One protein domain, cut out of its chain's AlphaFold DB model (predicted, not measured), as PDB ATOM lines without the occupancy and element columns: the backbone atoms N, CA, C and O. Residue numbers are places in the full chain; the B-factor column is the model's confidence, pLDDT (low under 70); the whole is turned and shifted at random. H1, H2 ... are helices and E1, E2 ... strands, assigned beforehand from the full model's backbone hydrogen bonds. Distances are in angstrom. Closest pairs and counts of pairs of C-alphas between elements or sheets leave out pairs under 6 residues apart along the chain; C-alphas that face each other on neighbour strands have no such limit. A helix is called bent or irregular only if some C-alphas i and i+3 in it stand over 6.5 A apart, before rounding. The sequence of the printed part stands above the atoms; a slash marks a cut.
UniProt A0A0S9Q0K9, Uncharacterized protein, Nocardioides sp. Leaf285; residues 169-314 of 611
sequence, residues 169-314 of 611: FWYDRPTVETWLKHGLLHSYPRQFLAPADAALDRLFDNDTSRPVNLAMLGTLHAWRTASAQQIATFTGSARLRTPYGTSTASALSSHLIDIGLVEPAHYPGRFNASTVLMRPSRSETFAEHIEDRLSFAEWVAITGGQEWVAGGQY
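What this domain is: This is residues 169 to 314 of the 611 residues of an uncharacterized protein of Nocardioides sp. Leaf285 (UniProt A0A0S9Q0K9). A cluster of mostly short helices has a small three-stranded antiparallel sheet, E1 E2 E3, at one side of it; H7 lies over the sheet, between it and the helices H2 and H3, which both pack on H7. Beside the E3 edge stands H4, the longest helix, with H5 and H9 packed on it and H6 packed on H5; H1 and the loop of residues 262 to 275 lie toward the opposite end of the long axis from H9. The 146 printed residues hold nine named helices and three named strands, in the order E1 H1 H2 H3 H4 H5 H6 H7 E2 E3 H8 H9, with sheet order E1 E2 E3. The class is mostly helix, and the whole is compact, with a radius of gyration of the C-alphas of 14.3 A and spans of 43 by 29 by 28 A.

Where its parts are: E1, residues 169 to 171, begins at C-alpha 169 (-10.648, 93.788, 26.667). H1 is residues 173 to 181, 12.4 A long, H2 190 to 193, and H3 196 to 204, 12.5 A. H4, residues 210 to 223, runs 19.8 A from C-alpha 210 (12.243, 77.928, 32.539). H5 is residues 228 to 235, H6 238 to 241, and H7 246 to 253. E2, residues 257 to 261, measures 13.5 A and E3, residues 276 to 280, 13.8 A. H8, residues 285 to 293, is only just irregular: C-alphas 288 and 291 are 7.0 A apart. H9, residues 296 to 303, ends at C-alpha 303 (9.678, 89.431, 42.562).

How they stand to each other: E1 and E2 are antiparallel at 145 degrees, with N 169 and O 261 2.8 A apart. E2 and E3 form a hairpin at 151 degrees, with N 260 and O 277 2.8 A apart. H7 is on the sheet at a height of 10.0 A. H7 touches H3, closest C-alphas Ala 199 and Ser 250 at 4.5 A, and H2, closest Phe 192 and Ala 249 at 5.0 A. H1 is near H2, and H8 is near H3. H4, the hub, only grazes the sheet with residues 216 to 223, as does H5 with residues 228 to 231. H4 touches H9, closest C-alphas Gly 218 and Ile 302 at 3.8 A, and H5, closest Ala 215 and Thr 235 at 5.6 A; it touches H3 only at the corner, closest Phe 204 and Arg 210 at 5.6 A. H5 touches H6, closest C-alphas Ala 232 and Leu 240 at 5.0 A. Every O i to N i+4 pair is within hydrogen-bond range in H1, H3, H4, H5, H7 and H9; H8 has 2 of 5, with 1 of 6 O i to N i+3 pairs, and H2 and H6 are too short for an i+4 pair.

The domain as a whole: The two C-alphas farthest apart, those of His 266 and Phe 296, are 43.9 A apart. The printed part has no cut. The link from E2 to E3, 14 residues, is long. Mean pLDDT of the printed part is 90.6; residues 264 to 270 and residue 312 are under 70.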
ATOM      1  N   PHE A 169      -9.671  94.827  26.364       90.44
ATOM      2  CA  PHE A 169     -10.648  93.788  26.667       90.44
ATOM      3  C   PHE A 169      -9.938  92.529  27.177       90.44
ATOM      4  O   PHE A 169      -9.179  91.901  26.440       90.44
ATOM      5  N   TRP A 170     -10.183  92.161  28.432       92.06
ATOM      6  CA  TRP A 170      -9.432  91.118  29.133       92.06
ATOM      7  C   TRP A 170     -10.159  89.772  29.171       92.06
ATOM      8  O   TRP A 170     -11.356  89.703  29.443       92.06
ATOM      9  N   TYR A 171      -9.394  88.703  28.960       91.62
ATOM     10  CA  TYR A 171      -9.794  87.310  29.107       91.62
ATOM     11  C   TYR A 171      -8.964  86.676  30.221       91.62
ATOM     12  O   TYR A 171      -7.753  86.485  30.073       91.62
ATOM     13  N   ASP A 172      -9.631  86.322  31.314       92.81
ATOM     14  CA  ASP A 172      -9.085  85.420  32.322       92.81
ATOM     15  C   ASP A 172      -9.600  83.991  32.097       92.81
ATOM     16  O   ASP A 172     -10.616  83.748  31.431       92.81
ATOM     17  N   ARG A 173      -8.856  83.020  32.629       92.38
ATOM     18  CA  ARG A 173      -9.155  81.600  32.447       92.38
ATOM     19  C   ARG A 173     -10.546  81.200  32.993       92.38
ATOM     20  O   ARG A 173     -11.293  80.590  32.221       92.38
ATOM     21  N   PRO A 174     -10.946  81.557  34.233       91.88
ATOM     22  CA  PRO A 174     -12.264  81.202  34.776       91.88
ATOM     23  C   PRO A 174     -13.446  81.764  33.969       91.88
ATOM     24  O   PRO A 174     -14.460  81.088  33.764       91.88
ATOM     25  N   THR A 175     -13.322  82.994  33.471       91.94
ATOM     26  CA  THR A 175     -14.345  83.651  32.651       91.94
ATOM     27  C   THR A 175     -14.499  82.944  31.309       91.94
ATOM     28  O   THR A 175     -15.622  82.656  30.893       91.94
ATOM     29  N   VAL A 176     -13.387  82.594  30.654       92.00
ATOM     30  CA  VAL A 176     -13.411  81.845  29.386       92.00
ATOM     31  C   VAL A 176     -14.083  80.481  29.557       92.00
ATOM     32  O   VAL A 176     -14.929  80.114  28.741       92.00
ATOM     33  N   GLU A 177     -13.753  79.738  30.615       91.81
ATOM     34  CA  GLU A 177     -14.403  78.453  30.916       91.81
ATOM     35  C   GLU A 177     -15.908  78.612  31.137       91.81
ATOM     36  O   GLU A 177     -16.705  77.841  30.595       91.81
ATOM     37  N   THR A 178     -16.304  79.651  31.874       93.44
ATOM     38  CA  THR A 178     -17.711  79.983  32.117       93.44
ATOM     39  C   THR A 178     -18.438  80.289  30.805       93.44
ATOM     40  O   THR A 178     -19.514  79.745  30.549       93.44
ATOM     41  N   TRP A 179     -17.850  81.098  29.920       94.00
ATOM     42  CA  TRP A 179     -18.446  81.419  28.620       94.00
ATOM     43  C   TRP A 179     -18.566  80.208  27.695       94.00
ATOM     44  O   TRP A 179     -19.595  80.067  27.034       94.00
ATOM     45  N   LEU A 180     -17.565  79.323  27.668       91.94
ATOM     46  CA  LEU A 180     -17.629  78.063  26.915       91.94
ATOM     47  C   LEU A 180     -18.742  77.158  27.454       91.94
ATOM     48  O   LEU A 180     -19.559  76.657  26.683       91.94
ATOM     49  N   LYS A 181     -18.819  76.997  28.780       94.44
ATOM     50  CA  LYS A 181     -19.841  76.178  29.449       94.44
ATOM     51  C   LYS A 181     -21.263  76.657  29.151       94.44
ATOM     52  O   LYS A 181     -22.164  75.836  29.010       94.44
ATOM     53  N   HIS A 182     -21.464  77.970  29.060       95.81
ATOM     54  CA  HIS A 182     -22.768  78.576  28.776       95.81
ATOM     55  C   HIS A 182     -23.033  78.822  27.280       95.81
ATOM     56  O   HIS A 182     -24.064  79.400  26.943       95.81
ATOM     57  N   GLY A 183     -22.131  78.412  26.381       92.00
ATOM     58  CA  GLY A 183     -22.288  78.608  24.934       92.00
ATOM     59  C   GLY A 183     -22.193  80.067  24.469       92.00
ATOM     60  O   GLY A 183     -22.519  80.365  23.324       92.00
ATOM     61  N   LEU A 184     -21.734  80.986  25.328       89.31
ATOM     62  CA  LEU A 184     -21.475  82.388  24.964       89.31
ATOM     63  C   LEU A 184     -20.224  82.519  24.088       89.31
ATOM     64  O   LEU A 184     -20.094  83.456  23.302       89.31
ATOM     65  N   LEU A 185     -19.313  81.555  24.211       87.94
ATOM     66  CA  LEU A 185     -18.148  81.403  23.360       87.94
ATOM     67  C   LEU A 185     -18.217  80.039  22.668       87.94
ATOM     68  O   LEU A 185     -18.289  79.009  23.327       87.94
ATOM     69  N   HIS A 186     -18.186  80.030  21.335       82.50
ATOM     70  CA  HIS A 186     -18.319  78.799  20.543       82.50
ATOM     71  C   HIS A 186     -16.986  78.069  20.344       82.50
ATOM     72  O   HIS A 186     -16.954  76.868  20.097       82.50
ATOM     73  N   SER A 187     -15.867  78.794  20.420       83.38
ATOM     74  CA  SER A 187     -14.534  78.215  20.280       83.38
ATOM     75  C   SER A 187     -13.495  79.061  21.004       83.38
ATOM     76  O   SER A 187     -13.604  80.284  21.058       83.38
ATOM     77  N   TYR A 188     -12.478  78.395  21.541       86.19
ATOM     78  CA  TYR A 188     -11.283  79.028  22.080       86.19
ATOM     79  C   TYR A 188     -10.069  78.146  21.751       86.19
ATOM     80  O   TYR A 188     -10.227  76.923  21.637       86.19
ATOM     81  N   PRO A 189      -8.867  78.716  21.566       88.81
ATOM     82  CA  PRO A 189      -7.686  77.939  21.201       88.81
ATOM     83  C   PRO A 189      -7.390  76.836  22.226       88.81
ATOM     84  O   PRO A 189      -7.219  77.111  23.414       88.81
ATOM     85  N   ARG A 190      -7.317  75.580  21.765       90.56
ATOM     86  CA  ARG A 190      -7.221  74.386  22.630       90.56
ATOM     87  C   ARG A 190      -6.015  74.410  23.564       90.56
ATOM     88  O   ARG A 190      -6.109  73.930  24.686       90.56
ATOM     89  N   GLN A 191      -4.903  74.991  23.127       90.69
ATOM     90  CA  GLN A 191      -3.690  75.132  23.929       90.69
ATOM     91  C   GLN A 191      -3.899  75.959  25.207       90.69
ATOM     92  O   GLN A 191      -3.196  75.715  26.181       90.69
ATOM     93  N   PHE A 192      -4.876  76.875  25.224       91.88
ATOM     94  CA  PHE A 192      -5.256  77.648  26.413       91.88
ATOM     95  C   PHE A 192      -6.261  76.924  27.312       91.88
ATOM     96  O   PHE A 192      -6.585  77.418  28.390       91.88
ATOM     97  N   LEU A 193      -6.771  75.771  26.870       92.19
ATOM     98  CA  LEU A 193      -7.746  74.955  27.591       92.19
ATOM     99  C   LEU A 193      -7.115  73.764  28.322       92.19
ATOM    100  O   LEU A 193      -7.828  72.841  28.707       92.19
ATOM    101  N   ALA A 194      -5.792  73.751  28.478       94.12
ATOM    102  CA  ALA A 194      -5.131  72.688  29.216       94.12
ATOM    103  C   ALA A 194      -5.477  72.751  30.718       94.12
ATOM    104  O   ALA A 194      -5.675  73.853  31.234       94.12
ATOM    105  N   PRO A 195      -5.509  71.605  31.428       95.12
ATOM    106  CA  PRO A 195      -5.662  71.586  32.883       95.12
ATOM    107  C   PRO A 195      -4.571  72.413  33.577       95.12
ATOM    108  O   PRO A 195      -3.415  72.379  33.142       95.12
ATOM    109  N   ALA A 196      -4.936  73.125  34.647       93.62
ATOM    110  CA  ALA A 196      -4.050  74.061  35.339       93.62
ATOM    111  C   ALA A 196      -2.759  73.392  35.841       93.62
ATOM    112  O   ALA A 196      -1.675  73.865  35.504       93.62
ATOM    113  N   ASP A 197      -2.851  72.246  36.521       93.50
ATOM    114  CA  ASP A 197      -1.685  71.527  37.062       93.50
ATOM    115  C   ASP A 197      -0.713  71.086  35.958       93.50
ATOM    116  O   ASP A 197       0.480  71.375  35.992       93.50
ATOM    117  N   ALA A 198      -1.238  70.491  34.882       94.62
ATOM    118  CA  ALA A 198      -0.430  70.090  33.732       94.62
ATOM    119  C   ALA A 198       0.177  71.293  32.982       94.62
ATOM    120  O   ALA A 198       1.170  71.165  32.260       94.62
ATOM    121  N   ALA A 199      -0.441  72.473  33.070       94.94
ATOM    122  CA  ALA A 199       0.122  73.708  32.542       94.94
ATOM    123  C   ALA A 199       1.238  74.253  33.447       94.94
ATOM    124  O   ALA A 199       2.275  74.665  32.927       94.94
ATOM    125  N   LEU A 200       1.067  74.191  34.770       93.94
ATOM    126  CA  LEU A 200       2.088  74.554  35.753       93.94
ATOM    127  C   LEU A 200       3.359  73.717  35.587       93.94
ATOM    128  O   LEU A 200       4.449  74.277  35.462       93.94
ATOM    129  N   ASP A 201       3.216  72.398  35.481       93.31
ATOM    130  CA  ASP A 201       4.351  71.490  35.281       93.31
ATOM    131  C   ASP A 201       5.086  71.790  33.974       93.31
ATOM    132  O   ASP A 201       6.306  71.933  33.948       93.31
ATOM    133  N   ARG A 202       4.357  72.043  32.881       92.00
ATOM    134  CA  ARG A 202       4.982  72.457  31.612       92.00
ATOM    135  C   ARG A 202       5.719  73.793  31.705       92.00
ATOM    136  O   ARG A 202       6.708  73.978  30.993       92.00
ATOM    137  N   LEU A 203       5.251  74.722  32.537       90.94
ATOM    138  CA  LEU A 203       5.882  76.031  32.702       90.94
ATOM    139  C   LEU A 203       7.218  75.926  33.456       90.94
ATOM    140  O   LEU A 203       8.143  76.689  33.168       90.94
ATOM    141  N   PHE A 204       7.339  74.973  34.380       88.25
ATOM    142  CA  PHE A 204       8.446  74.924  35.332       88.25
ATOM    143  C   PHE A 204       9.377  73.718  35.182       88.25
ATOM    144  O   PHE A 204      10.558  73.854  35.500       88.25
ATOM    145  N   ASP A 205       8.933  72.589  34.642       87.56
ATOM    146  CA  ASP A 205       9.748  71.365  34.603       87.56
ATOM    147  C   ASP A 205      10.650  71.279  33.359       87.56
ATOM    148  O   ASP A 205      11.517  70.414  33.255       87.56
ATOM    149  N   ASN A 206      10.491  72.203  32.406       86.38
ATOM    150  CA  ASN A 206      11.376  72.316  31.250       86.38
ATOM    151  C   ASN A 206      12.506  73.321  31.508       86.38
ATOM    152  O   ASN A 206      12.334  74.528  31.312       86.38
ATOM    153  N   ASP A 207      13.689  72.804  31.845       84.56
ATOM    154  CA  ASP A 207      14.908  73.583  32.109       84.56
ATOM    155  C   ASP A 207      15.291  74.563  30.988       84.56
ATOM    156  O   ASP A 207      15.911  75.592  31.253       84.56
ATOM    157  N   THR A 208      14.926  74.280  29.733       86.50
ATOM    158  CA  THR A 208      15.279  75.145  28.596       86.50
ATOM    159  C   THR A 208      14.380  76.377  28.518       86.50
ATOM    160  O   THR A 208      14.857  77.470  28.223       86.50
ATOM    161  N   SER A 209      13.075  76.229  28.767       90.50
ATOM    162  CA  SER A 209      12.127  77.356  28.741       90.50
ATOM    163  C   SER A 209      11.983  78.057  30.087       90.50
ATOM    164  O   SER A 209      11.495  79.184  30.133       90.50
ATOM    165  N   ARG A 210      12.405  77.413  31.179       93.44
ATOM    166  CA  ARG A 210      12.243  77.928  32.539       93.44
ATOM    167  C   ARG A 210      12.811  79.344  32.721       93.44
ATOM    168  O   ARG A 210      12.051  80.182  33.199       93.44
ATOM    169  N   PRO A 211      14.036  79.697  32.274       94.06
ATOM    170  CA  PRO A 211      14.536  81.071  32.398       94.06
ATOM    171  C   PRO A 211      13.662  82.107  31.678       94.06
ATOM    172  O   PRO A 211      13.407  83.181  32.213       94.06
ATOM    173  N   VAL A 212      13.149  81.767  30.490       95.19
ATOM    174  CA  VAL A 212      12.243  82.632  29.716       95.19
ATOM    175  C   VAL A 212      10.915  82.820  30.450       95.19
ATOM    176  O   VAL A 212      10.401  83.935  30.507       95.19
ATOM    177  N   ASN A 213      10.377  81.756  31.049       96.62
ATOM    178  CA  ASN A 213       9.124  81.801  31.802       96.62
ATOM    179  C   ASN A 213       9.263  82.624  33.092       96.62
ATOM    180  O   ASN A 213       8.406  83.454  33.381       96.62
ATOM    181  N   LEU A 214      10.365  82.450  33.829       96.88
ATOM    182  CA  LEU A 214      10.691  83.261  35.006       96.88
ATOM    183  C   LEU A 214      10.846  84.740  34.633       96.88
ATOM    184  O   LEU A 214      10.277  85.605  35.294       96.88
ATOM    185  N   ALA A 215      11.564  85.033  33.545       97.62
ATOM    186  CA  ALA A 215      11.729  86.394  33.055       97.62
ATOM    187  C   ALA A 215      10.390  87.017  32.627       97.62
ATOM    188  O   ALA A 215      10.109  88.149  33.004       97.62
ATOM    189  N   MET A 216       9.531  86.265  31.929       97.81
ATOM    190  CA  MET A 216       8.174  86.695  31.574       97.81
ATOM    191  C   MET A 216       7.351  87.059  32.815       97.81
ATOM    192  O   MET A 216       6.742  88.127  32.848       97.81
ATOM    193  N   LEU A 217       7.345  86.203  33.843       97.56
ATOM    194  CA  LEU A 217       6.634  86.483  35.094       97.56
ATOM    195  C   LEU A 217       7.229  87.695  35.821       97.56
ATOM    196  O   LEU A 217       6.468  88.528  36.301       97.56
ATOM    197  N   GLY A 218       8.557  87.842  35.844       97.62
ATOM    198  CA  GLY A 218       9.224  89.013  36.418       97.62
ATOM    199  C   GLY A 218       8.887  90.313  35.686       97.62
ATOM    200  O   GLY A 218       8.579  91.320  36.320       97.62
ATOM    201  N   THR A 219       8.854  90.293  34.350       97.81
ATOM    202  CA  THR A 219       8.382  91.422  33.539       97.81
ATOM    203  C   THR A 219       6.945  91.791  33.895       97.81
ATOM    204  O   THR A 219       6.666  92.954  34.169       97.81
ATOM    205  N   LEU A 220       6.031  90.820  33.933       97.12
ATOM    206  CA  LEU A 220       4.622  91.084  34.239       97.12
ATOM    207  C   LEU A 220       4.410  91.554  35.679       97.12
ATOM    208  O   LEU A 220       3.579  92.427  35.920       97.12
ATOM    209  N   HIS A 221       5.192  91.033  36.622       96.25
ATOM    210  CA  HIS A 221       5.194  91.503  38.000       96.25
ATOM    211  C   HIS A 221       5.582  92.983  38.096       96.25
ATOM    212  O   HIS A 221       4.910  93.760  38.778       96.25
ATOM    213  N   ALA A 222       6.642  93.373  37.386       96.81
ATOM    214  CA  ALA A 222       7.196  94.719  37.440       96.81
ATOM    215  C   ALA A 222       6.356  95.755  36.692       96.81
ATOM    216  O   ALA A 222       6.080  96.828  37.228       96.81
ATOM    217  N   TRP A 223       5.972  95.427  35.457       96.69
ATOM    218  CA  TRP A 223       5.367  96.350  34.493       96.69
ATOM    219  C   TRP A 223       3.842  96.283  34.460       96.69
ATOM    220  O   TRP A 223       3.218  97.105  33.793       96.69
ATOM    221  N   ARG A 224       3.241  95.330  35.188       94.19
ATOM    222  CA  ARG A 224       1.793  95.086  35.315       94.19
ATOM    223  C   ARG A 224       1.107  94.674  34.019       94.19
ATOM    224  O   ARG A 224       0.545  93.592  33.964       94.19
ATOM    225  N   THR A 225       1.157  95.505  32.985       95.88
ATOM    226  CA  THR A 225       0.578  95.250  31.666       95.88
ATOM    227  C   THR A 225       1.648  95.487  30.606       95.88
ATOM    228  O   THR A 225       2.156  96.599  30.482       95.88
ATOM    229  N   ALA A 226       1.960  94.463  29.812       96.31
ATOM    230  CA  ALA A 226       2.939  94.540  28.726       96.31
ATOM    231  C   ALA A 226       2.409  93.850  27.461       96.31
ATOM    232  O   ALA A 226       1.627  92.899  27.543       96.31
ATOM    233  N   SER A 227       2.828  94.308  26.280       96.38
ATOM    234  CA  SER A 227       2.509  93.612  25.029       96.38
ATOM    235  C   SER A 227       3.362  92.352  24.858       96.38
ATOM    236  O   SER A 227       4.462  92.245  25.406       96.38
ATOM    237  N   ALA A 228       2.898  91.406  24.038       96.50
ATOM    238  CA  ALA A 228       3.680  90.213  23.690       96.50
ATOM    239  C   ALA A 228       5.072  90.567  23.122       96.50
ATOM    240  O   ALA A 228       6.066  89.901  23.415       96.50
ATOM    241  N   GLN A 229       5.155  91.648  22.340       96.94
ATOM    242  CA  GLN A 229       6.408  92.158  21.779       96.94
ATOM    243  C   GLN A 229       7.333  92.727  22.864       96.94
ATOM    244  O   GLN A 229       8.515  92.405  22.871       96.94
ATOM    245  N   GLN A 230       6.802  93.505  23.814       97.88
ATOM    246  CA  GLN A 230       7.587  94.053  24.927       97.88
ATOM    247  C   GLN A 230       8.133  92.940  25.830       97.88
ATOM    248  O   GLN A 230       9.309  92.951  26.186       97.88
ATOM    249  N   ILE A 231       7.314  91.932  26.145       98.00
ATOM    250  CA  ILE A 231       7.741  90.764  26.930       98.00
ATOM    251  C   ILE A 231       8.825  89.979  26.182       98.00
ATOM    252  O   ILE A 231       9.831  89.585  26.777       98.00
ATOM    253  N   ALA A 232       8.667  89.766  24.872       97.81
ATOM    254  CA  ALA A 232       9.701  89.126  24.063       97.81
ATOM    255  C   ALA A 232      11.030  89.896  24.131       97.81
ATOM    256  O   ALA A 232      12.069  89.276  24.354       97.81
ATOM    257  N   THR A 233      10.989  91.230  24.044       98.00
ATOM    258  CA  THR A 233      12.168  92.093  24.185       98.00
ATOM    259  C   THR A 233      12.800  91.997  25.571       98.00
ATOM    260  O   THR A 233      14.009  91.817  25.657       98.00
ATOM    261  N   PHE A 234      12.033  92.035  26.668       98.38
ATOM    262  CA  PHE A 234      12.616  91.860  28.005       98.38
ATOM    263  C   PHE A 234      13.282  90.497  28.167       98.38
ATOM    264  O   PHE A 234      14.381  90.392  28.712       98.38
ATOM    265  N   THR A 235      12.619  89.438  27.715       97.50
ATOM    266  CA  THR A 235      13.088  88.060  27.913       97.50
ATOM    267  C   THR A 235      14.208  87.651  26.960       97.50
ATOM    268  O   THR A 235      14.932  86.711  27.283       97.50
ATOM    269  N   GLY A 236      14.364  88.335  25.821       96.56
ATOM    270  CA  GLY A 236      15.270  87.921  24.746       96.56
ATOM    271  C   GLY A 236      14.761  86.712  23.963       96.56
ATOM    272  O   GLY A 236      15.550  85.957  23.402       96.56
ATOM    273  N   SER A 237      13.448  86.464  23.973       95.81
ATOM    274  CA  SER A 237      12.846  85.280  23.360       95.81
ATOM    275  C   SER A 237      11.728  85.663  22.398       95.81
ATOM    276  O   SER A 237      10.568  85.824  22.790       95.81
ATOM    277  N   ALA A 238      12.049  85.678  21.100       94.75
ATOM    278  CA  ALA A 238      11.089  85.904  20.018       94.75
ATOM    279  C   ALA A 238       9.881  84.947  20.051       94.75
ATOM    280  O   ALA A 238       8.803  85.298  19.575       94.75
ATOM    281  N   ARG A 239      10.005  83.772  20.691       93.00
ATOM    282  CA  ARG A 239       8.891  82.823  20.888       93.00
ATOM    283  C   ARG A 239       7.705  83.434  21.640       93.00
ATOM    284  O   ARG A 239       6.578  83.004  21.418       93.00
ATOM    285  N   LEU A 240       7.940  84.429  22.501       95.06
ATOM    286  CA  LEU A 240       6.873  85.117  23.235       95.06
ATOM    287  C   LEU A 240       6.129  86.153  22.383       95.06
ATOM    288  O   LEU A 240       5.038  86.566  22.769       95.06
ATOM    289  N   ARG A 241       6.637  86.502  21.190       93.00
ATOM    290  CA  ARG A 241       5.865  87.285  20.211       93.00
ATOM    291  C   ARG A 241       4.653  86.501  19.726       93.00
ATOM    292  O   ARG A 241       3.667  87.112  19.344       93.00
ATOM    293  N   THR A 242       4.699  85.166  19.736       90.38
ATOM    294  CA  THR A 242       3.566  84.316  19.364       90.38
ATOM    295  C   THR A 242       2.651  84.111  20.577       90.38
ATOM    296  O   THR A 242       2.990  83.319  21.458       90.38
ATOM    297  N   PRO A 243       1.452  84.726  20.627       85.25
ATOM    298  CA  PRO A 243       0.577  84.649  21.806       85.25
ATOM    299  C   PRO A 243       0.128  83.221  22.143       85.25
ATOM    300  O   PRO A 243      -0.222  82.912  23.272       85.25
ATOM    301  N   TYR A 244       0.153  82.338  21.147       89.75
ATOM    302  CA  TYR A 244      -0.212  80.928  21.249       89.75
ATOM    303  C   TYR A 244       0.934  80.008  21.684       89.75
ATOM    304  O   TYR A 244       0.734  78.794  21.755       89.75
ATOM    305  N   GLY A 245       2.133  80.552  21.907       92.38
ATOM    306  CA  GLY A 245       3.300  79.777  22.303       92.38
ATOM    307  C   GLY A 245       3.085  79.044  23.628       92.38
ATOM    308  O   GLY A 245       2.297  79.468  24.473       92.38
ATOM    309  N   THR A 246       3.809  77.942  23.824       93.69
ATOM    310  CA  THR A 246       3.651  77.066  24.996       93.69
ATOM    311  C   THR A 246       3.796  77.810  26.322       93.69
ATOM    312  O   THR A 246       3.022  77.537  27.231       93.69
ATOM    313  N   SER A 247       4.734  78.757  26.429       95.19
ATOM    314  CA  SER A 247       4.941  79.573  27.633       95.19
ATOM    315  C   SER A 247       3.707  80.402  27.985       95.19
ATOM    316  O   SER A 247       3.146  80.240  29.065       95.19
ATOM    317  N   THR A 248       3.231  81.223  27.045       95.44
ATOM    318  CA  THR A 248       2.030  82.051  27.215       95.44
ATOM    319  C   THR A 248       0.803  81.194  27.485       95.44
ATOM    320  O   THR A 248       0.024  81.480  28.391       95.44
ATOM    321  N   ALA A 249       0.648  80.104  26.729       95.19
ATOM    322  CA  ALA A 249      -0.497  79.229  26.881       95.19
ATOM    323  C   ALA A 249      -0.518  78.531  28.237       95.19
ATOM    324  O   ALA A 249      -1.562  78.481  28.881       95.19
ATOM    325  N   SER A 250       0.638  78.058  28.699       96.19
ATOM    326  CA  SER A 250       0.760  77.423  30.007       96.19
ATOM    327  C   SER A 250       0.531  78.428  31.134       96.19
ATOM    328  O   SER A 250      -0.168  78.107  32.088       96.19
ATOM    329  N   ALA A 251       1.030  79.661  31.010       96.38
ATOM    330  CA  ALA A 251       0.799  80.713  31.998       96.38
ATOM    331  C   ALA A 251      -0.684  81.123  32.093       96.38
ATOM    332  O   ALA A 251      -1.199  81.295  33.194       96.38
ATOM    333  N   LEU A 252      -1.399  81.229  30.966       95.94
ATOM    334  CA  LEU A 252      -2.841  81.510  30.981       95.94
ATOM    335  C   LEU A 252      -3.636  80.324  31.547       95.94
ATOM    336  O   LEU A 252      -4.496  80.507  32.403       95.94
ATOM    337  N   SER A 253      -3.353  79.099  31.086       96.00
ATOM    338  CA  SER A 253      -4.046  77.888  31.552       96.00
ATOM    339  C   SER A 253      -3.820  77.602  33.036       96.00
ATOM    340  O   SER A 253      -4.692  77.032  33.677       96.00
ATOM    341  N   SER A 254      -2.680  78.018  33.586       95.38
ATOM    342  CA  SER A 254      -2.383  77.931  35.019       95.38
ATOM    343  C   SER A 254      -2.894  79.124  35.828       95.38
ATOM    344  O   SER A 254      -2.571  79.236  37.001       95.38
ATOM    345  N   HIS A 255      -3.695  80.017  35.241       95.19
ATOM    346  CA  HIS A 255      -4.211  81.210  35.915       95.19
ATOM    347  C   HIS A 255      -3.120  82.174  36.408       95.19
ATOM    348  O   HIS A 255      -3.379  82.957  37.310       95.19
ATOM    349  N   LEU A 256      -1.905  82.156  35.854       95.50
ATOM    350  CA  LEU A 256      -0.847  83.096  36.253       95.50
ATOM    351  C   LEU A 256      -0.957  84.439  35.533       95.50
ATOM    352  O   LEU A 256      -0.563  85.471  36.080       95.50
ATOM    353  N   ILE A 257      -1.499  84.439  34.315       96.44
ATOM    354  CA  ILE A 257      -1.673  85.646  33.504       96.44
ATOM    355  C   ILE A 257      -3.087  85.735  32.936       96.44
ATOM    356  O   ILE A 257      -3.727  84.713  32.694       96.44
ATOM    357  N   ASP A 258      -3.529  86.959  32.656       95.50
ATOM    358  CA  ASP A 258      -4.677  87.235  31.790       95.50
ATOM    359  C   ASP A 258      -4.179  87.699  30.411       95.50
ATOM    360  O   ASP A 258      -3.096  88.286  30.299       95.50
ATOM    361  N   ILE A 259      -4.989  87.499  29.367       94.06
ATOM    362  CA  ILE A 259      -4.712  88.006  28.011       94.06
ATOM    363  C   ILE A 259      -5.695  89.123  27.662       94.06
ATOM    364  O   ILE A 259      -6.905  88.949  27.773       94.06
ATOM    365  N   GLY A 260      -5.176  90.260  27.215       92.38
ATOM    366  CA  GLY A 260      -5.937  91.436  26.806       92.38
ATOM    367  C   GLY A 260      -5.868  91.674  25.301       92.38
ATOM    368  O   GLY A 260      -4.840  91.419  24.675       92.38
ATOM    369  N   LEU A 261      -6.951  92.192  24.724       89.69
ATOM    370  CA  LEU A 261      -7.025  92.671  23.345       89.69
ATOM    371  C   LEU A 261      -7.338  94.164  23.331       89.69
ATOM    372  O   LEU A 261      -8.330  94.592  23.915       89.69
ATOM    373  N   VAL A 262      -6.506  94.957  22.661       84.12
ATOM    374  CA  VAL A 262      -6.665  96.422  22.650       84.12
ATOM    375  C   VAL A 262      -7.851  96.886  21.790       84.12
ATOM    376  O   VAL A 262      -8.512  97.870  22.102       84.12
ATOM    377  N   GLU A 263      -8.190  96.133  20.749       74.56
ATOM    378  CA  GLU A 263      -9.433  96.305  20.001       74.56
ATOM    379  C   GLU A 263     -10.248  95.017  20.150       74.56
ATOM    380  O   GLU A 263      -9.660  93.930  20.062       74.56
ATOM    381  N   PRO A 264     -11.571  95.085  20.395       58.94
ATOM    382  CA  PRO A 264     -12.403  93.894  20.377       58.94
ATOM    383  C   PRO A 264     -12.340  93.306  18.970       58.94
ATOM    384  O   PRO A 264     -13.017  93.764  18.051       58.94
ATOM    385  N   ALA A 265     -11.487  92.298  18.789       56.34
ATOM    386  CA  ALA A 265     -11.423  91.570  17.540       56.34
ATOM    387  C   ALA A 265     -12.841  91.088  17.218       56.34
ATOM    388  O   ALA A 265     -13.507  90.506  18.077       56.34
ATOM    389  N   HIS A 266     -13.282  91.264  15.969       54.06
ATOM    390  CA  HIS A 266     -14.569  90.734  15.498       54.06
ATOM    391  C   HIS A 266     -14.718  89.215  15.744       54.06
ATOM    392  O   HIS A 266     -15.820  88.681  15.653       54.06
ATOM    393  N   TYR A 267     -13.620  88.527  16.090       59.16
ATOM    394  CA  TYR A 267     -13.569  87.126  16.485       59.16
ATOM    395  C   TYR A 267     -12.725  86.942  17.764       59.16
ATOM    396  O   TYR A 267     -11.493  87.042  17.692       59.16
ATOM    397  N   PRO A 268     -13.344  86.624  18.919       59.34
ATOM    398  CA  PRO A 268     -12.625  86.251  20.136       59.34
ATOM    399  C   PRO A 268     -11.641  85.102  19.871       59.34
ATOM    400  O   PRO A 268     -11.970  84.143  19.172       59.34
ATOM    401  N   GLY A 269     -10.426  85.183  20.421       58.12
ATOM    402  CA  GLY A 269      -9.421  84.119  20.299       58.12
ATOM    403  C   GLY A 269      -8.495  84.203  19.079       58.12
ATOM    404  O   GLY A 269      -7.629  83.334  18.939       58.12
ATOM    405  N   ARG A 270      -8.622  85.232  18.223       67.88
ATOM    406  CA  ARG A 270      -7.598  85.606  17.228       67.88
ATOM    407  C   ARG A 270      -6.636  86.631  17.831       67.88
ATOM    408  O   ARG A 270      -6.945  87.811  17.928       67.88
ATOM    409  N   PHE A 271      -5.472  86.149  18.241       76.19
ATOM    410  CA  PHE A 271      -4.444  86.892  18.948       76.19
ATOM    411  C   PHE A 271      -3.308  87.234  17.978       76.19
ATOM    412  O   PHE A 271      -2.671  86.336  17.426       76.19
ATOM    413  N   ASN A 272      -3.054  88.527  17.770       78.62
ATOM    414  CA  ASN A 272      -1.884  89.016  17.041       78.62
ATOM    415  C   ASN A 272      -0.865  89.566  18.048       78.62
ATOM    416  O   ASN A 272      -1.243  90.232  19.008       78.62
ATOM    417  N   ALA A 273       0.422  89.317  17.813       76.81
ATOM    418  CA  ALA A 273       1.524  89.846  18.613       76.81
ATOM    419  C   ALA A 273       1.406  91.360  18.872       76.81
ATOM    420  O   ALA A 273       1.725  91.821  19.963       76.81
ATOM    421  N   SER A 274       0.939  92.119  17.875       81.62
ATOM    422  CA  SER A 274       0.814  93.579  17.944       81.62
ATOM    423  C   SER A 274      -0.393  94.082  18.737       81.62
ATOM    424  O   SER A 274      -0.432  95.258  19.084       81.62
ATOM    425  N   THR A 275      -1.384  93.233  19.019       84.31
ATOM    426  CA  THR A 275      -2.643  93.634  19.680       84.31
ATOM    427  C   THR A 275      -2.884  92.924  21.006       84.31
ATOM    428  O   THR A 275      -3.870  93.215  21.688       84.31
ATOM    429  N   VAL A 276      -2.000  91.995  21.372       92.19
ATOM    430  CA  VAL A 276      -2.106  91.196  22.589       92.19
ATOM    431  C   VAL A 276      -1.320  91.832  23.713       92.19
ATOM    432  O   VAL A 276      -0.103  92.025  23.618       92.19
ATOM    433  N   LEU A 277      -2.035  92.077  24.803       95.00
ATOM    434  CA  LEU A 277      -1.476  92.458  26.085       95.00
ATOM    435  C   LEU A 277      -1.532  91.273  27.045       95.00
ATOM    436  O   LEU A 277      -2.387  90.394  26.926       95.00
ATOM    437  N   MET A 278      -0.632  91.261  28.015       96.25
ATOM    438  CA  MET A 278      -0.626  90.300  29.108       96.25
ATOM    439  C   MET A 278      -0.453  91.049  30.424       96.25
ATOM    440  O   MET A 278       0.203  92.093  30.467       96.25
ATOM    441  N   ARG A 279      -1.033  90.502  31.491       95.94
ATOM    442  CA  ARG A 279      -0.874  90.997  32.864       95.94
ATOM    443  C   ARG A 279      -0.912  89.846  33.865       95.94
ATOM    444  O   ARG A 279      -1.473  88.805  33.517       95.94
ATOM    445  N   PRO A 280      -0.396  90.007  35.096       96.06
ATOM    446  CA  PRO A 280      -0.650  89.064  36.177       96.06
ATOM    447  C   PRO A 280      -2.150  88.838  36.361       96.06
ATOM    448  O   PRO A 280      -2.923  89.799  36.435       96.06
ATOM    449  N   SER A 281      -2.565  87.575  36.446       95.00
ATOM    450  CA  SER A 281      -3.958  87.259  36.755       95.00
ATOM    451  C   SER A 281      -4.313  87.702  38.173       95.00
ATOM    452  O   SER A 281      -3.438  88.007  38.984       95.00
ATOM    453  N   ARG A 282      -5.611  87.733  38.482       91.88
ATOM    454  CA  ARG A 282      -6.132  88.018  39.828       91.88
ATOM    455  C   ARG A 282      -6.222  86.783  40.732       91.88
ATOM    456  O   ARG A 282      -6.849  86.857  41.780       91.88
ATOM    457  N   SER A 283      -5.659  85.660  40.299       91.56
ATOM    458  CA  SER A 283      -5.634  84.415  41.063       91.56
ATOM    459  C   SER A 283      -4.601  84.457  42.193       91.56
ATOM    460  O   SER A 283      -3.657  85.251  42.170       91.56
ATOM    461  N   GLU A 284      -4.754  83.537  43.142       92.06
ATOM    462  CA  GLU A 284      -3.780  83.278  44.208       92.06
ATOM    463  C   GLU A 284      -2.757  82.197  43.807       92.06
ATOM    464  O   GLU A 284      -1.837  81.904  44.567       92.06
ATOM    465  N   THR A 285      -2.827  81.679  42.568       93.50
ATOM    466  CA  THR A 285      -2.000  80.558  42.085       93.50
ATOM    467  C   THR A 285      -0.503  80.779  42.289       93.50
ATOM    468  O   THR A 285       0.233  79.829  42.545       93.50
ATOM    469  N   PHE A 286      -0.025  82.021  42.165       93.81
ATOM    470  CA  PHE A 286       1.387  82.313  42.400       93.81
ATOM    471  C   PHE A 286       1.802  81.977  43.840       93.81
ATOM    472  O   PHE A 286       2.763  81.234  44.041       93.81
ATOM    473  N   ALA A 287       1.060  82.481  44.825       92.00
ATOM    474  CA  ALA A 287       1.346  82.248  46.236       92.00
ATOM    475  C   ALA A 287       1.085  80.784  46.630       92.00
ATOM    476  O   ALA A 287       1.895  80.177  47.318       92.00
ATOM    477  N   GLU A 288      -0.010  80.189  46.146       92.88
ATOM    478  CA  GLU A 288      -0.434  78.842  46.560       92.88
ATOM    479  C   GLU A 288       0.363  77.702  45.907       92.88
ATOM    480  O   GLU A 288       0.489  76.620  46.486       92.88
ATOM    481  N   HIS A 289       0.869  77.899  44.685       91.50
ATOM    482  CA  HIS A 289       1.409  76.797  43.877       91.50
ATOM    483  C   HIS A 289       2.778  77.066  43.249       91.50
ATOM    484  O   HIS A 289       3.437  76.116  42.813       91.50
ATOM    485  N   ILE A 290       3.218  78.326  43.165       92.00
ATOM    486  CA  ILE A 290       4.503  78.668  42.538       92.00
ATOM    487  C   ILE A 290       5.583  78.928  43.564       92.00
ATOM    488  O   ILE A 290       6.677  78.398  43.396       92.00
ATOM    489  N   GLU A 291       5.299  79.727  44.590       91.19
ATOM    490  CA  GLU A 291       6.317  80.226  45.517       91.19
ATOM    491  C   GLU A 291       7.165  79.092  46.120       91.19
ATOM    492  O   GLU A 291       8.392  79.123  46.010       91.19
ATOM    493  N   ASP A 292       6.526  78.012  46.574       89.31
ATOM    494  CA  ASP A 292       7.198  76.827  47.135       89.31
ATOM    495  C   ASP A 292       7.992  75.992  46.109       89.31
ATOM    496  O   ASP A 292       8.847  75.180  46.473       89.31
ATOM    497  N   ARG A 293       7.744  76.171  44.804       90.75
ATOM    498  CA  ARG A 293       8.494  75.500  43.723       90.75
ATOM    499  C   ARG A 293       9.743  76.275  43.310       90.75
ATOM    500  O   ARG A 293      10.567  75.733  42.558       90.75
ATOM    501  N   LEU A 294       9.894  77.529  43.730       93.81
ATOM    502  CA  LEU A 294      11.012  78.385  43.346       93.81
ATOM    503  C   LEU A 294      12.199  78.199  44.292       93.81
ATOM    504  O   LEU A 294      12.063  78.043  45.499       93.81
ATOM    505  N   SER A 295      13.404  78.245  43.735       93.56
ATOM    506  CA  SER A 295      14.576  78.553  44.550       93.56
ATOM    507  C   SER A 295      14.610  80.050  44.852       93.56
ATOM    508  O   SER A 295      14.000  80.845  44.137       93.56
ATOM    509  N   PHE A 296      15.373  80.456  45.866       93.62
ATOM    510  CA  PHE A 296      15.481  81.867  46.241       93.62
ATOM    511  C   PHE A 296      15.910  82.764  45.070       93.62
ATOM    512  O   PHE A 296      15.321  83.818  44.866       93.62
ATOM    513  N   ALA A 297      16.872  82.331  44.248       94.62
ATOM    514  CA  ALA A 297      17.312  83.096  43.082       94.62
ATOM    515  C   ALA A 297      16.209  83.268  42.023       94.62
ATOM    516  O   ALA A 297      16.125  84.308  41.377       94.62
ATOM    517  N   GLU A 298      15.337  82.273  41.855       96.06
ATOM    518  CA  GLU A 298      14.203  82.344  40.926       96.06
ATOM    519  C   GLU A 298      13.081  83.223  41.475       96.06
ATOM    520  O   GLU A 298      12.468  83.977  40.721       96.06
ATOM    521  N   TRP A 299      12.845  83.163  42.786       96.12
ATOM    522  CA  TRP A 299      11.928  84.063  43.475       96.12
ATOM    523  C   TRP A 299      12.402  85.514  43.361       96.12
ATOM    524  O   TRP A 299      11.647  86.349  42.874       96.12
ATOM    525  N   VAL A 300      13.678  85.802  43.654       96.12
ATOM    526  CA  VAL A 300      14.286  87.129  43.438       96.12
ATOM    527  C   VAL A 300      14.184  87.553  41.974       96.12
ATOM    528  O   VAL A 300      13.851  88.701  41.698       96.12
ATOM    529  N   ALA A 301      14.406  86.648  41.021       96.81
ATOM    530  CA  ALA A 301      14.284  86.983  39.608       96.81
ATOM    531  C   ALA A 301      12.862  87.412  39.212       96.81
ATOM    532  O   ALA A 301      12.703  88.280  38.354       96.81
ATOM    533  N   ILE A 302      11.826  86.834  39.822       97.06
ATOM    534  CA  ILE A 302      10.439  87.214  39.539       97.06
ATOM    535  C   ILE A 302      10.034  88.462  40.331       97.06
ATOM    536  O   ILE A 302       9.474  89.400  39.766       97.06
ATOM    537  N   THR A 303      10.294  88.475  41.636       96.38
ATOM    538  CA  THR A 303       9.678  89.431  42.562       96.38
ATOM    539  C   THR A 303      10.626  90.512  43.061       96.38
ATOM    540  O   THR A 303      10.184  91.492  43.654       96.38
ATOM    541  N   GLY A 304      11.936  90.346  42.871       94.62
ATOM    542  CA  GLY A 304      12.961  91.222  43.443       94.62
ATOM    543  C   GLY A 304      12.861  91.365  44.962       94.62
ATOM    544  O   GLY A 304      13.238  92.400  45.508       94.62
ATOM    545  N   GLY A 305      12.304  90.365  45.649       92.12
ATOM    546  CA  GLY A 305      12.081  90.422  47.091       92.12
ATOM    547  C   GLY A 305      10.735  91.002  47.528       92.12
ATOM    548  O   GLY A 305      10.491  91.101  48.728       92.12
ATOM    549  N   GLN A 306       9.884  91.419  46.589       91.38
ATOM    550  CA  GLN A 306       8.590  92.041  46.870       91.38
ATOM    551  C   GLN A 306       7.450  91.013  46.875       91.38
ATOM    552  O   GLN A 306       7.552  89.932  46.306       91.38
ATOM    553  N   GLU A 307       6.322  91.362  47.488       91.12
ATOM    554  CA  GLU A 307       5.104  90.549  47.399       91.12
ATOM    555  C   GLU A 307       4.567  90.535  45.960       91.12
ATOM    556  O   GLU A 307       4.480  91.601  45.328       91.12
ATOM    557  N   TRP A 308       4.158  89.353  45.476       91.69
ATOM    558  CA  TRP A 308       3.447  89.192  44.209       91.69
ATOM    559  C   TRP A 308       2.074  89.856  44.276       91.69
ATOM    560  O   TRP A 308       1.211  89.463  45.052       91.69
ATOM    561  N   VAL A 309       1.847  90.854  43.425       87.38
ATOM    562  CA  VAL A 309       0.571  91.572  43.385       87.38
ATOM    563  C   VAL A 309      -0.126  91.291  42.063       87.38
ATOM    564  O   VAL A 309       0.435  91.524  40.993       87.38
ATOM    565  N   ALA A 310      -1.364  90.831  42.175       84.31
ATOM    566  CA  ALA A 310      -2.246  90.444  41.087       84.31
ATOM    567  C   ALA A 310      -2.849  91.644  40.324       84.31
ATOM    568  O   ALA A 310      -3.070  92.721  40.884       84.31
ATOM    569  N   GLY A 311      -3.212  91.418  39.057       74.50
ATOM    570  CA  GLY A 311      -3.937  92.370  38.213       74.50
ATOM    571  C   GLY A 311      -3.092  93.489  37.589       74.50
ATOM    572  O   GLY A 311      -1.869  93.537  37.696       74.50
ATOM    573  N   GLY A 312      -3.786  94.408  36.915       68.44
ATOM    574  CA  GLY A 312      -3.214  95.604  36.301       68.44
ATOM    575  C   GLY A 312      -4.165  96.793  36.422       68.44
ATOM    576  O   GLY A 312      -5.376  96.620  36.607       68.44
ATOM    577  N   GLN A 313      -3.608  97.998  36.347       71.88
ATOM    578  CA  GLN A 313      -4.342  99.262  36.287       71.88
ATOM    579  C   GLN A 313      -3.786 100.097  35.133       71.88
ATOM    580  O   GLN A 313      -2.582 100.095  34.926       71.88
ATOM    581  N   TYR A 314      -4.652 100.827  34.424       87.94
ATOM    582  CA  TYR A 314      -4.267 101.812  33.405       87.94
ATOM    583  C   TYR A 314      -3.426 101.237  32.249       87.94
ATOM    584  O   TYR A 314      -2.281 101.640  32.040       87.94
TER     585      TYR A 314